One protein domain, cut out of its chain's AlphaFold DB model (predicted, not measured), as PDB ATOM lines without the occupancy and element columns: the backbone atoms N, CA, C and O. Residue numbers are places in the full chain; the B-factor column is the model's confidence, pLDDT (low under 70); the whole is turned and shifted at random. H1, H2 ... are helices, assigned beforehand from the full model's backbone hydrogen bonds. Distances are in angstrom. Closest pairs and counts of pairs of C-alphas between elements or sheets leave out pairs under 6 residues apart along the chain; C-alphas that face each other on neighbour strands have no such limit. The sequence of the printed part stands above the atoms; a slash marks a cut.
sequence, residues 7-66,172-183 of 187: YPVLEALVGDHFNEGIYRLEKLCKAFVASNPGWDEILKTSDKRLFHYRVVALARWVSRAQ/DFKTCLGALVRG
ATOM      1  N   TYR A   7      27.341  25.882   1.934       95.75
ATOM      2  CA  TYR A   7      27.289  24.427   1.724       95.75
ATOM      3  C   TYR A   7      26.166  23.700   2.476       95.75
ATOM      4  O   TYR A   7      25.641  22.760   1.880       95.75
ATOM      5  N   PRO A   8      25.724  24.114   3.685       96.44
ATOM      6  CA  PRO A   8      24.610  23.440   4.350       96.44
ATOM      7  C   PRO A   8      23.301  23.543   3.555       96.44
ATOM      8  O   PRO A   8      22.448  22.668   3.644       96.44
ATOM      9  N   VAL A   9      23.143  24.588   2.731       97.00
ATOM     10  CA  VAL A   9      21.971  24.745   1.856       97.00
ATOM     11  C   VAL A   9      22.018  23.743   0.702       97.00
ATOM     12  O   VAL A   9      20.991  23.164   0.356       97.00
ATOM     13  N   LEU A  10      23.201  23.501   0.122       97.38
ATOM     14  CA  LEU A  10      23.363  22.458  -0.895       97.38
ATOM     15  C   LEU A  10      23.188  21.060  -0.293       97.38
ATOM     16  O   LEU A  10      22.576  20.208  -0.925       97.38
ATOM     17  N   GLU A  11      23.710  20.831   0.914       96.00
ATOM     18  CA  GLU A  11      23.541  19.575   1.649       96.00
ATOM     19  C   GLU A  11      22.062  19.241   1.846       96.00
ATOM     20  O   GLU A  11      21.632  18.156   1.460       96.00
ATOM     21  N   ALA A  12      21.278  20.198   2.355       96.06
ATOM     22  CA  ALA A  12      19.834  20.050   2.506       96.06
ATOM     23  C   ALA A  12      19.145  19.799   1.156       96.06
ATOM     24  O   ALA A  12      18.408  18.831   1.014       96.06
ATOM     25  N   LEU A  13      19.459  20.591   0.122       97.81
ATOM     26  CA  LEU A  13      18.885  20.423  -1.218       97.81
ATOM     27  C   LEU A  13      19.149  19.024  -1.793       97.81
ATOM     28  O   LEU A  13      18.248  18.407  -2.358       97.81
ATOM     29  N   VAL A  14      20.376  18.512  -1.674       97.06
ATOM     30  CA  VAL A  14      20.705  17.159  -2.143       97.06
ATOM     31  C   VAL A  14      20.004  16.113  -1.277       97.06
ATOM     32  O   VAL A  14      19.441  15.168  -1.824       97.06
ATOM     33  N   GLY A  15      19.997  16.283   0.046       94.56
ATOM     34  CA  GLY A  15      19.362  15.360   0.986       94.56
ATOM     35  C   GLY A  15      17.847  15.262   0.870       94.56
ATOM     36  O   GLY A  15      17.312  14.173   1.054       94.56
ATOM     37  N   ASP A  16      17.173  16.341   0.493       95.69
ATOM     38  CA  ASP A  16      15.718  16.358   0.340       95.69
ATOM     39  C   ASP A  16      15.271  15.801  -1.019       95.69
ATOM     40  O   ASP A  16      14.148  15.318  -1.152       95.69
ATOM     41  N   HIS A  17      16.145  15.843  -2.034       96.62
ATOM     42  CA  HIS A  17      15.757  15.582  -3.424       96.62
ATOM     43  C   HIS A  17      16.551  14.470  -4.135       96.62
ATOM     44  O   HIS A  17      16.294  14.206  -5.314       96.62
ATOM     45  N   PHE A  18      17.493  13.776  -3.476       93.88
ATOM     46  CA  PHE A  18      18.287  12.707  -4.120       93.88
ATOM     47  C   PHE A  18      17.435  11.546  -4.663       93.88
ATOM     48  O   PHE A  18      17.859  10.852  -5.589       93.88
ATOM     49  N   ASN A  19      16.241  11.328  -4.106       91.50
ATOM     50  CA  ASN A  19      15.305  10.269  -4.489       91.50
ATOM     51  C   ASN A  19      14.222  10.727  -5.491       91.50
ATOM     52  O   ASN A  19      13.431   9.903  -5.941       91.50
ATOM     53  N   GLU A  20      14.201  12.003  -5.892       94.94
ATOM     54  CA  GLU A  20      13.209  12.562  -6.829       94.94
ATOM     55  C   GLU A  20      13.632  12.462  -8.310       94.94
ATOM     56  O   GLU A  20      12.958  12.975  -9.209       94.94
ATOM     57  N   GLY A  21      14.760  11.796  -8.576       94.50
ATOM     58  CA  GLY A  21      15.322  11.583  -9.908       94.50
ATOM     59  C   GLY A  21      16.442  12.565 -10.264       94.50
ATOM     60  O   GLY A  21      16.364  13.770 -10.018       94.50
ATOM     61  N   ILE A  22      17.491  12.046 -10.912       96.19
ATOM     62  CA  ILE A  22      18.744  12.789 -11.124       96.19
ATOM     63  C   ILE A  22      18.566  14.067 -11.952       96.19
ATOM     64  O   ILE A  22      19.148  15.095 -11.627       96.19
ATOM     65  N   TYR A  23      17.705  14.046 -12.973       96.62
ATOM     66  CA  TYR A  23      17.441  15.221 -13.811       96.62
ATOM     67  C   TYR A  23      16.799  16.370 -13.021       96.62
ATOM     68  O   TYR A  23      17.102  17.546 -13.241       96.62
ATOM     69  N   ARG A  24      15.911  16.039 -12.078       97.75
ATOM     70  CA  ARG A  24      15.282  17.032 -11.209       97.75
ATOM     71  C   ARG A  24      16.304  17.624 -10.247       97.75
ATOM     72  O   ARG A  24      16.380  18.849 -10.150       97.75
ATOM     73  N   LEU A  25      17.131  16.783  -9.630       98.19
ATOM     74  CA  LEU A  25      18.215  17.240  -8.766       98.19
ATOM     75  C   LEU A  25      19.206  18.139  -9.522       98.19
ATOM     76  O   LEU A  25      19.554  19.210  -9.039       98.19
ATOM     77  N   GLU A  26      19.596  17.779 -10.744       98.38
ATOM     78  CA  GLU A  26      20.435  18.624 -11.600       98.38
ATOM     79  C   GLU A  26      19.823  20.006 -11.859       98.38
ATOM     80  O   GLU A  26      20.527  21.019 -11.818       98.38
ATOM     81  N   LYS A  27      18.512  20.077 -12.120       98.38
ATOM     82  CA  LYS A  27      17.812  21.354 -12.313       98.38
ATOM     83  C   LYS A  27      17.866  22.214 -11.047       98.38
ATOM     84  O   LYS A  27      18.119  23.414 -11.147       98.38
ATOM     85  N   LEU A  28      17.659  21.607  -9.879       98.50
ATOM     86  CA  LEU A  28      17.736  22.287  -8.585       98.50
ATOM     87  C   LEU A  28      19.161  22.767  -8.287       98.50
ATOM     88  O   LEU A  28      19.350  23.931  -7.946       98.50
ATOM     89  N   CYS A  29      20.172  21.929  -8.522       98.25
ATOM     90  CA  CYS A  29      21.580  22.298  -8.381       98.25
ATOM     91  C   CYS A  29      21.973  23.457  -9.311       98.25
ATOM     92  O   CYS A  29      22.685  24.361  -8.886       98.25
ATOM     93  N   LYS A  30      21.484  23.492 -10.559       98.25
ATOM     94  CA  LYS A  30      21.712  24.632 -11.470       98.25
ATOM     95  C   LYS A  30      21.097  25.925 -10.944       98.25
ATOM     96  O   LYS A  30      21.760  26.959 -10.964       98.25
ATOM     97  N   ALA A  31      19.853  25.871 -10.464       98.25
ATOM     98  CA  ALA A  31      19.198  27.030  -9.859       98.25
ATOM     99  C   ALA A  31      19.962  27.512  -8.614       98.25
ATOM    100  O   ALA A  31      20.212  28.705  -8.464       98.25
ATOM    101  N   PHE A  32      20.415  26.577  -7.776       98.31
ATOM    102  CA  PHE A  32      21.244  26.870  -6.617       98.31
ATOM    103  C   PHE A  32      22.556  27.568  -7.004       98.31
ATOM    104  O   PHE A  32      22.866  28.611  -6.434       98.31
ATOM    105  N   VAL A  33      23.294  27.056  -7.997       97.88
ATOM    106  CA  VAL A  33      24.541  27.680  -8.481       97.88
ATOM    107  C   VAL A  33      24.289  29.093  -9.008       97.88
ATOM    108  O   VAL A  33      25.052  30.001  -8.692       97.88
ATOM    109  N   ALA A  34      23.201  29.310  -9.755       97.00
ATOM    110  CA  ALA A  34      22.849  30.633 -10.276       97.00
ATOM    111  C   ALA A  34      22.567  31.660  -9.162       97.00
ATOM    112  O   ALA A  34      22.841  32.847  -9.335       97.00
ATOM    113  N   SER A  35      22.044  31.213  -8.016       97.00
ATOM    114  CA  SER A  35      21.745  32.064  -6.858       97.00
ATOM    115  C   SER A  35      22.882  32.167  -5.835       97.00
ATOM    116  O   SER A  35      22.791  32.985  -4.923       97.00
ATOM    117  N   ASN A  36      23.947  31.365  -5.954       96.19
ATOM    118  CA  ASN A  36      25.027  31.298  -4.968       96.19
ATOM    119  C   ASN A  36      26.408  31.413  -5.651       96.19
ATOM    120  O   ASN A  36      26.937  30.416  -6.154       96.19
ATOM    121  N   PRO A  37      27.038  32.605  -5.643       92.31
ATOM    122  CA  PRO A  37      28.367  32.808  -6.217       92.31
ATOM    123  C   PRO A  37      29.432  31.857  -5.648       92.31
ATOM    124  O   PRO A  37      29.421  31.518  -4.465       92.31
ATOM    125  N   GLY A  38      30.373  31.439  -6.497       92.56
ATOM    126  CA  GLY A  38      31.483  30.547  -6.132       92.56
ATOM    127  C   GLY A  38      31.186  29.047  -6.263       92.56
ATOM    128  O   GLY A  38      32.119  28.247  -6.275       92.56
ATOM    129  N   TRP A  39      29.922  28.644  -6.433       96.00
ATOM    130  CA  TRP A  39      29.570  27.228  -6.584       96.00
ATOM    131  C   TRP A  39      29.874  26.635  -7.952       96.00
ATOM    132  O   TRP A  39      30.033  25.419  -8.054       96.00
ATOM    133  N   ASP A  40      30.017  27.455  -8.990       94.94
ATOM    134  CA  ASP A  40      30.374  26.944 -10.315       94.94
ATOM    135  C   ASP A  40      31.794  26.346 -10.346       94.94
ATOM    136  O   ASP A  40      32.050  25.388 -11.067       94.94
ATOM    137  N   GLU A  41      32.697  26.781  -9.461       92.31
ATOM    138  CA  GLU A  41      34.009  26.139  -9.299       92.31
ATOM    139  C   GLU A  41      33.906  24.699  -8.767       92.31
ATOM    140  O   GLU A  41      34.733  23.837  -9.086       92.31
ATOM    141  N   ILE A  42      32.851  24.416  -8.000       94.25
ATOM    142  CA  ILE A  42      32.613  23.117  -7.369       94.25
ATOM    143  C   ILE A  42      31.677  22.247  -8.188       94.25
ATOM    144  O   ILE A  42      31.922  21.056  -8.263       94.25
ATOM    145  N   LEU A  43      30.629  22.770  -8.816       95.56
ATOM    146  CA  LEU A  43      29.696  21.943  -9.592       95.56
ATOM    147  C   LEU A  43      29.975  21.977 -11.097       95.56
ATOM    148  O   LEU A  43      29.601  21.031 -11.778       95.56
ATOM    149  N   LYS A  44      30.700  22.983 -11.602       95.44
ATOM    150  CA  LYS A  44      31.118  23.120 -13.009       95.44
ATOM    151  C   LYS A  44      29.944  23.002 -13.976       95.44
ATOM    152  O   LYS A  44      29.954  22.174 -14.880       95.44
ATOM    153  N   THR A  45      28.924  23.843 -13.796       96.25
ATOM    154  CA  THR A  45      27.662  23.778 -14.555       96.25
ATOM    155  C   THR A  45      27.838  23.970 -16.063       96.25
ATOM    156  O   THR A  45      26.998  23.497 -16.834       96.25
ATOM    157  N   SER A  46      28.932  24.611 -16.491       94.94
ATOM    158  CA  SER A  46      29.314  24.758 -17.899       94.94
ATOM    159  C   SER A  46      29.810  23.455 -18.543       94.94
ATOM    160  O   SER A  46      29.660  23.277 -19.749       94.94
ATOM    161  N   ASP A  47      30.382  22.531 -17.764       96.44
ATOM    162  CA  ASP A  47      30.780  21.201 -18.225       96.44
ATOM    163  C   ASP A  47      29.670  20.204 -17.893       96.44
ATOM    164  O   ASP A  47      29.547  19.712 -16.773       96.44
ATOM    165  N   LYS A  48      28.852  19.869 -18.896       95.56
ATOM    166  CA  LYS A  48      27.704  18.972 -18.720       95.56
ATOM    167  C   LYS A  48      28.092  17.611 -18.128       95.56
ATOM    168  O   LYS A  48      27.326  17.071 -17.331       95.56
ATOM    169  N   ARG A  49      29.234  17.039 -18.530       95.31
ATOM    170  CA  ARG A  49      29.648  15.700 -18.087       95.31
ATOM    171  C   ARG A  49      30.126  15.754 -16.644       95.31
ATOM    172  O   ARG A  49      29.693  14.935 -15.837       95.31
ATOM    173  N   LEU A  50      30.982  16.722 -16.325       93.94
ATOM    174  CA  LEU A  50      31.506  16.893 -14.975       93.94
ATOM    175  C   LEU A  50      30.404  17.301 -13.995       93.94
ATOM    176  O   LEU A  50      30.334  16.754 -12.899       93.94
ATOM    177  N   PHE A  51      29.497  18.187 -14.404       96.50
ATOM    178  CA  PHE A  51      28.331  18.564 -13.610       96.50
ATOM    179  C   PHE A  51      27.447  17.360 -13.281       96.50
ATOM    180  O   PHE A  51      27.159  17.122 -12.110       96.50
ATOM    181  N   HIS A  52      27.064  16.574 -14.294       96.19
ATOM    182  CA  HIS A  52      26.272  15.358 -14.098       96.19
ATOM    183  C   HIS A  52      26.948  14.414 -13.103       96.19
ATOM    184  O   HIS A  52      26.345  14.006 -12.112       96.19
ATOM    185  N   TYR A  53      28.227  14.121 -13.342       93.69
ATOM    186  CA  TYR A  53      29.025  13.271 -12.471       93.69
ATOM    187  C   TYR A  53      29.018  13.765 -11.019       93.69
ATOM    188  O   TYR A  53      28.716  13.000 -10.106       93.69
ATOM    189  N   ARG A  54      29.274  15.059 -10.802       94.62
ATOM    190  CA  ARG A  54      29.331  15.661  -9.465       94.62
ATOM    191  C   ARG A  54      27.991  15.610  -8.743       94.62
ATOM    192  O   ARG A  54      27.951  15.277  -7.562       94.62
ATOM    193  N   VAL A  55      26.891  15.878  -9.444       95.88
ATOM    194  CA  VAL A  55      25.545  15.763  -8.864       95.88
ATOM    195  C   VAL A  55      25.220  14.307  -8.517       95.88
ATOM    196  O   VAL A  55      24.711  14.046  -7.430       95.88
ATOM    197  N   VAL A  56      25.563  13.350  -9.387       93.75
ATOM    198  CA  VAL A  56      25.389  11.913  -9.113       93.75
ATOM    199  C   VAL A  56      26.215  11.474  -7.906       93.75
ATOM    200  O   VAL A  56      25.694  10.757  -7.055       93.75
ATOM    201  N   ALA A  57      27.473  11.903  -7.803       91.62
ATOM    202  CA  ALA A  57      28.345  11.566  -6.684       91.62
ATOM    203  C   ALA A  57      27.777  12.079  -5.352       91.62
ATOM    204  O   ALA A  57      27.668  11.305  -4.402       91.62
ATOM    205  N   LEU A  58      27.322  13.337  -5.302       93.19
ATOM    206  CA  LEU A  58      26.682  13.908  -4.111       93.19
ATOM    207  C   LEU A  58      25.375  13.190  -3.755       93.19
ATOM    208  O   LEU A  58      25.151  12.857  -2.594       93.19
ATOM    209  N   ALA A  59      24.527  12.909  -4.747       93.38
ATOM    210  CA  ALA A  59      23.272  12.193  -4.533       93.38
ATOM    211  C   ALA A  59      23.511  10.779  -3.988       93.38
ATOM    212  O   ALA A  59      22.847  10.350  -3.045       93.38
ATOM    213  N   ARG A  60      24.478  10.053  -4.565       90.00
ATOM    214  CA  ARG A  60      24.884   8.725  -4.095       90.00
ATOM    215  C   ARG A  60      25.415   8.801  -2.672       90.00
ATOM    216  O   ARG A  60      24.956   8.024  -1.844       90.00
ATOM    217  N   TRP A  61      26.308   9.746  -2.383       88.88
ATOM    218  CA  TRP A  61      26.862   9.949  -1.047       88.88
ATOM    219  C   TRP A  61      25.766  10.105   0.008       88.88
ATOM    220  O   TRP A  61      25.675   9.306   0.940       88.88
ATOM    221  N   VAL A  62      24.889  11.094  -0.185       89.62
ATOM    222  CA  VAL A  62      23.828  11.407   0.776       89.62
ATOM    223  C   VAL A  62      22.849  10.244   0.906       89.62
ATOM    224  O   VAL A  62      22.511   9.855   2.022       89.62
ATOM    225  N   SER A  63      22.478   9.614  -0.211       88.94
ATOM    226  CA  SER A  63      21.644   8.412  -0.207       88.94
ATOM    227  C   SER A  63      22.255   7.293   0.637       88.94
ATOM    228  O   SER A  63      21.569   6.703   1.469       88.94
ATOM    229  N   ARG A  64      23.549   6.987   0.468       86.75
ATOM    230  CA  ARG A  64      24.218   5.923   1.233       86.75
ATOM    231  C   ARG A  64      24.324   6.288   2.710       86.75
ATOM    232  O   ARG A  64      23.876   5.503   3.539       86.75
ATOM    233  N   ALA A  65      24.829   7.475   3.032       84.44
ATOM    234  CA  ALA A  65      24.953   7.955   4.406       84.44
ATOM    235  C   ALA A  65      23.613   7.892   5.166       84.44
ATOM    236  O   ALA A  65      23.530   7.305   6.249       84.44
ATOM    237  N   GLN A  66      22.536   8.408   4.563       85.56
ATOM    238  CA  GLN A  66      21.204   8.390   5.170       85.56
ATOM    239  C   GLN A  66      20.632   6.972   5.277       85.56
ATOM    240  O   GLN A  66      20.128   6.590   6.334       85.56
ATOM    241  N   ASP A 172      31.688  14.099   6.643       88.75
ATOM    242  CA  ASP A 172      30.576  15.048   6.531       88.75
ATOM    243  C   ASP A 172      30.426  15.539   5.076       88.75
ATOM    244  O   ASP A 172      31.305  15.347   4.224       88.75
ATOM    245  N   PHE A 173      29.302  16.185   4.755       90.81
ATOM    246  CA  PHE A 173      29.045  16.663   3.393       90.81
ATOM    247  C   PHE A 173      30.129  17.627   2.893       90.81
ATOM    248  O   PHE A 173      30.520  17.597   1.726       90.81
ATOM    249  N   LYS A 174      30.690  18.448   3.787       92.44
ATOM    250  CA  LYS A 174      31.802  19.346   3.465       92.44
ATOM    251  C   LYS A 174      33.061  18.570   3.065       92.44
ATOM    252  O   LYS A 174      33.716  18.915   2.081       92.44
ATOM    253  N   THR A 175      33.399  17.507   3.784       90.81
ATOM    254  CA  THR A 175      34.524  16.628   3.457       90.81
ATOM    255  C   THR A 175      34.279  15.908   2.133       90.81
ATOM    256  O   THR A 175      35.196  15.845   1.312       90.81
ATOM    257  N   CYS A 176      33.040  15.474   1.872       90.12
ATOM    258  CA  CYS A 176      32.619  14.917   0.583       90.12
ATOM    259  C   CYS A 176      32.839  15.902  -0.574       90.12
ATOM    260  O   CYS A 176      33.485  15.550  -1.558       90.12
ATOM    261  N   LEU A 177      32.421  17.165  -0.439       92.62
ATOM    262  CA  LEU A 177      32.689  18.207  -1.443       92.62
ATOM    263  C   LEU A 177      34.192  18.383  -1.705       92.62
ATOM    264  O   LEU A 177      34.621  18.553  -2.848       92.62
ATOM    265  N   GLY A 178      35.005  18.326  -0.650       91.44
ATOM    266  CA  GLY A 178      36.458  18.373  -0.771       91.44
ATOM    267  C   GLY A 178      37.027  17.174  -1.538       91.44
ATOM    268  O   GLY A 178      37.888  17.359  -2.398       91.44
ATOM    269  N   ALA A 179      36.557  15.962  -1.237       88.19
ATOM    270  CA  ALA A 179      36.973  14.731  -1.907       88.19
ATOM    271  C   ALA A 179      36.556  14.715  -3.384       88.19
ATOM    272  O   ALA A 179      37.377  14.389  -4.241       88.19
ATOM    273  N   LEU A 180      35.334  15.165  -3.676       88.81
ATOM    274  CA  LEU A 180      34.779  15.276  -5.023       88.81
ATOM    275  C   LEU A 180      35.617  16.186  -5.924       88.81
ATOM    276  O   LEU A 180      35.859  15.873  -7.084       88.81
ATOM    277  N   VAL A 181      36.093  17.320  -5.404       89.69
ATOM    278  CA  VAL A 181      36.942  18.210  -6.207       89.69
ATOM    279  C   VAL A 181      38.353  17.662  -6.397       89.69
ATOM    280  O   VAL A 181      38.968  17.920  -7.429       89.69
ATOM    281  N   ARG A 182      38.869  16.893  -5.435       88.50
ATOM    282  CA  ARG A 182      40.179  16.237  -5.559       88.50
ATOM    283  C   ARG A 182      40.150  14.980  -6.436       88.50
ATOM    284  O   ARG A 182      41.212  14.409  -6.653       88.50
ATOM    285  N   GLY A 183      38.976  14.541  -6.891       81.75
ATOM    286  CA  GLY A 183      38.803  13.271  -7.599       81.75
ATOM    287  C   GLY A 183      39.074  12.043  -6.722       81.75
ATOM    288  O   GLY A 183      39.350  10.961  -7.221       81.75
TER     289      GLY A 183
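This is residues 7 to 66 and 172 to 183 of the 187 residues of the protein "Phage_Mu_F domain-containing protein" of Paracoccus yeei (UniProt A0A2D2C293). One long helix, H4, has a hairpin of two helices, H1 and H2, packed crosswise on it, while the shorter H5 runs alongside it on another flank. The four-residue H3 packs on H4 between the hairpin and H5. The printed part has 72 residues, with five named helices in the order H1 to H5 and no named strand; the class is all helix. It is compact and rounded, with a radius of gyration of the C-alphas of 10.9 A and spans of 29 by 25 by 22 A.

H4, residues 48 to 66, runs 26.9 A from C-alpha 48 at (27.704, 18.972, -18.720) to C-alpha 66 at (21.204, 8.390, 5.170). H2 is residues 22 to 35, 20.0 A, and H1 is residues 7 to 17, 15.4 A, from C-alpha 7 at (27.289, 24.427, 1.724). H5 is residues 173 to 181, 12.5 A; H3 is residues 40 to 43, 5.1 A.

H4 is the hub, touching the other four helices. With residues 58 to 63 alone it touches H1, about perpendicular at 79 degrees; the closest C-alphas, of Gly 15 and Val 62, are 6.0 A apart. With residues 52 to 56 alone it touches H2, about perpendicular at 74 degrees, closest at the C-alphas of Glu 26 and Val 55, 6.5 A. H1 and H2 form a helical hairpin at a shallow tilt of 27 degrees. H5 touches residues 54 to 62 of H4 alone, opposite ways at a shallow tilt of 32 degrees, only just short of steep; the closest C-alphas are those of Arg 54 and Leu 180, 7.0 A. H3 touches residues 50 to 55 of H4 alone, closest at the C-alphas of Leu 43 and Phe 51, 5.4 A. H2 and H5 are apart. In H1, H2, H4 and H5 every O i to N i+4 pair is within hydrogen-bond range; H3 is too short for such a pair.

The C-alphas farthest apart are those of Ser 46 and Gln 66, 29.4 A. Residues 67 to 171 are not printed, and C-alphas 66 and 172 are 11.6 A apart across the cut. The links H1 to H2, H2 to H3 and H3 to H4 are tight. Mean pLDDT of the printed part is 93.9, and no printed residue is under 70.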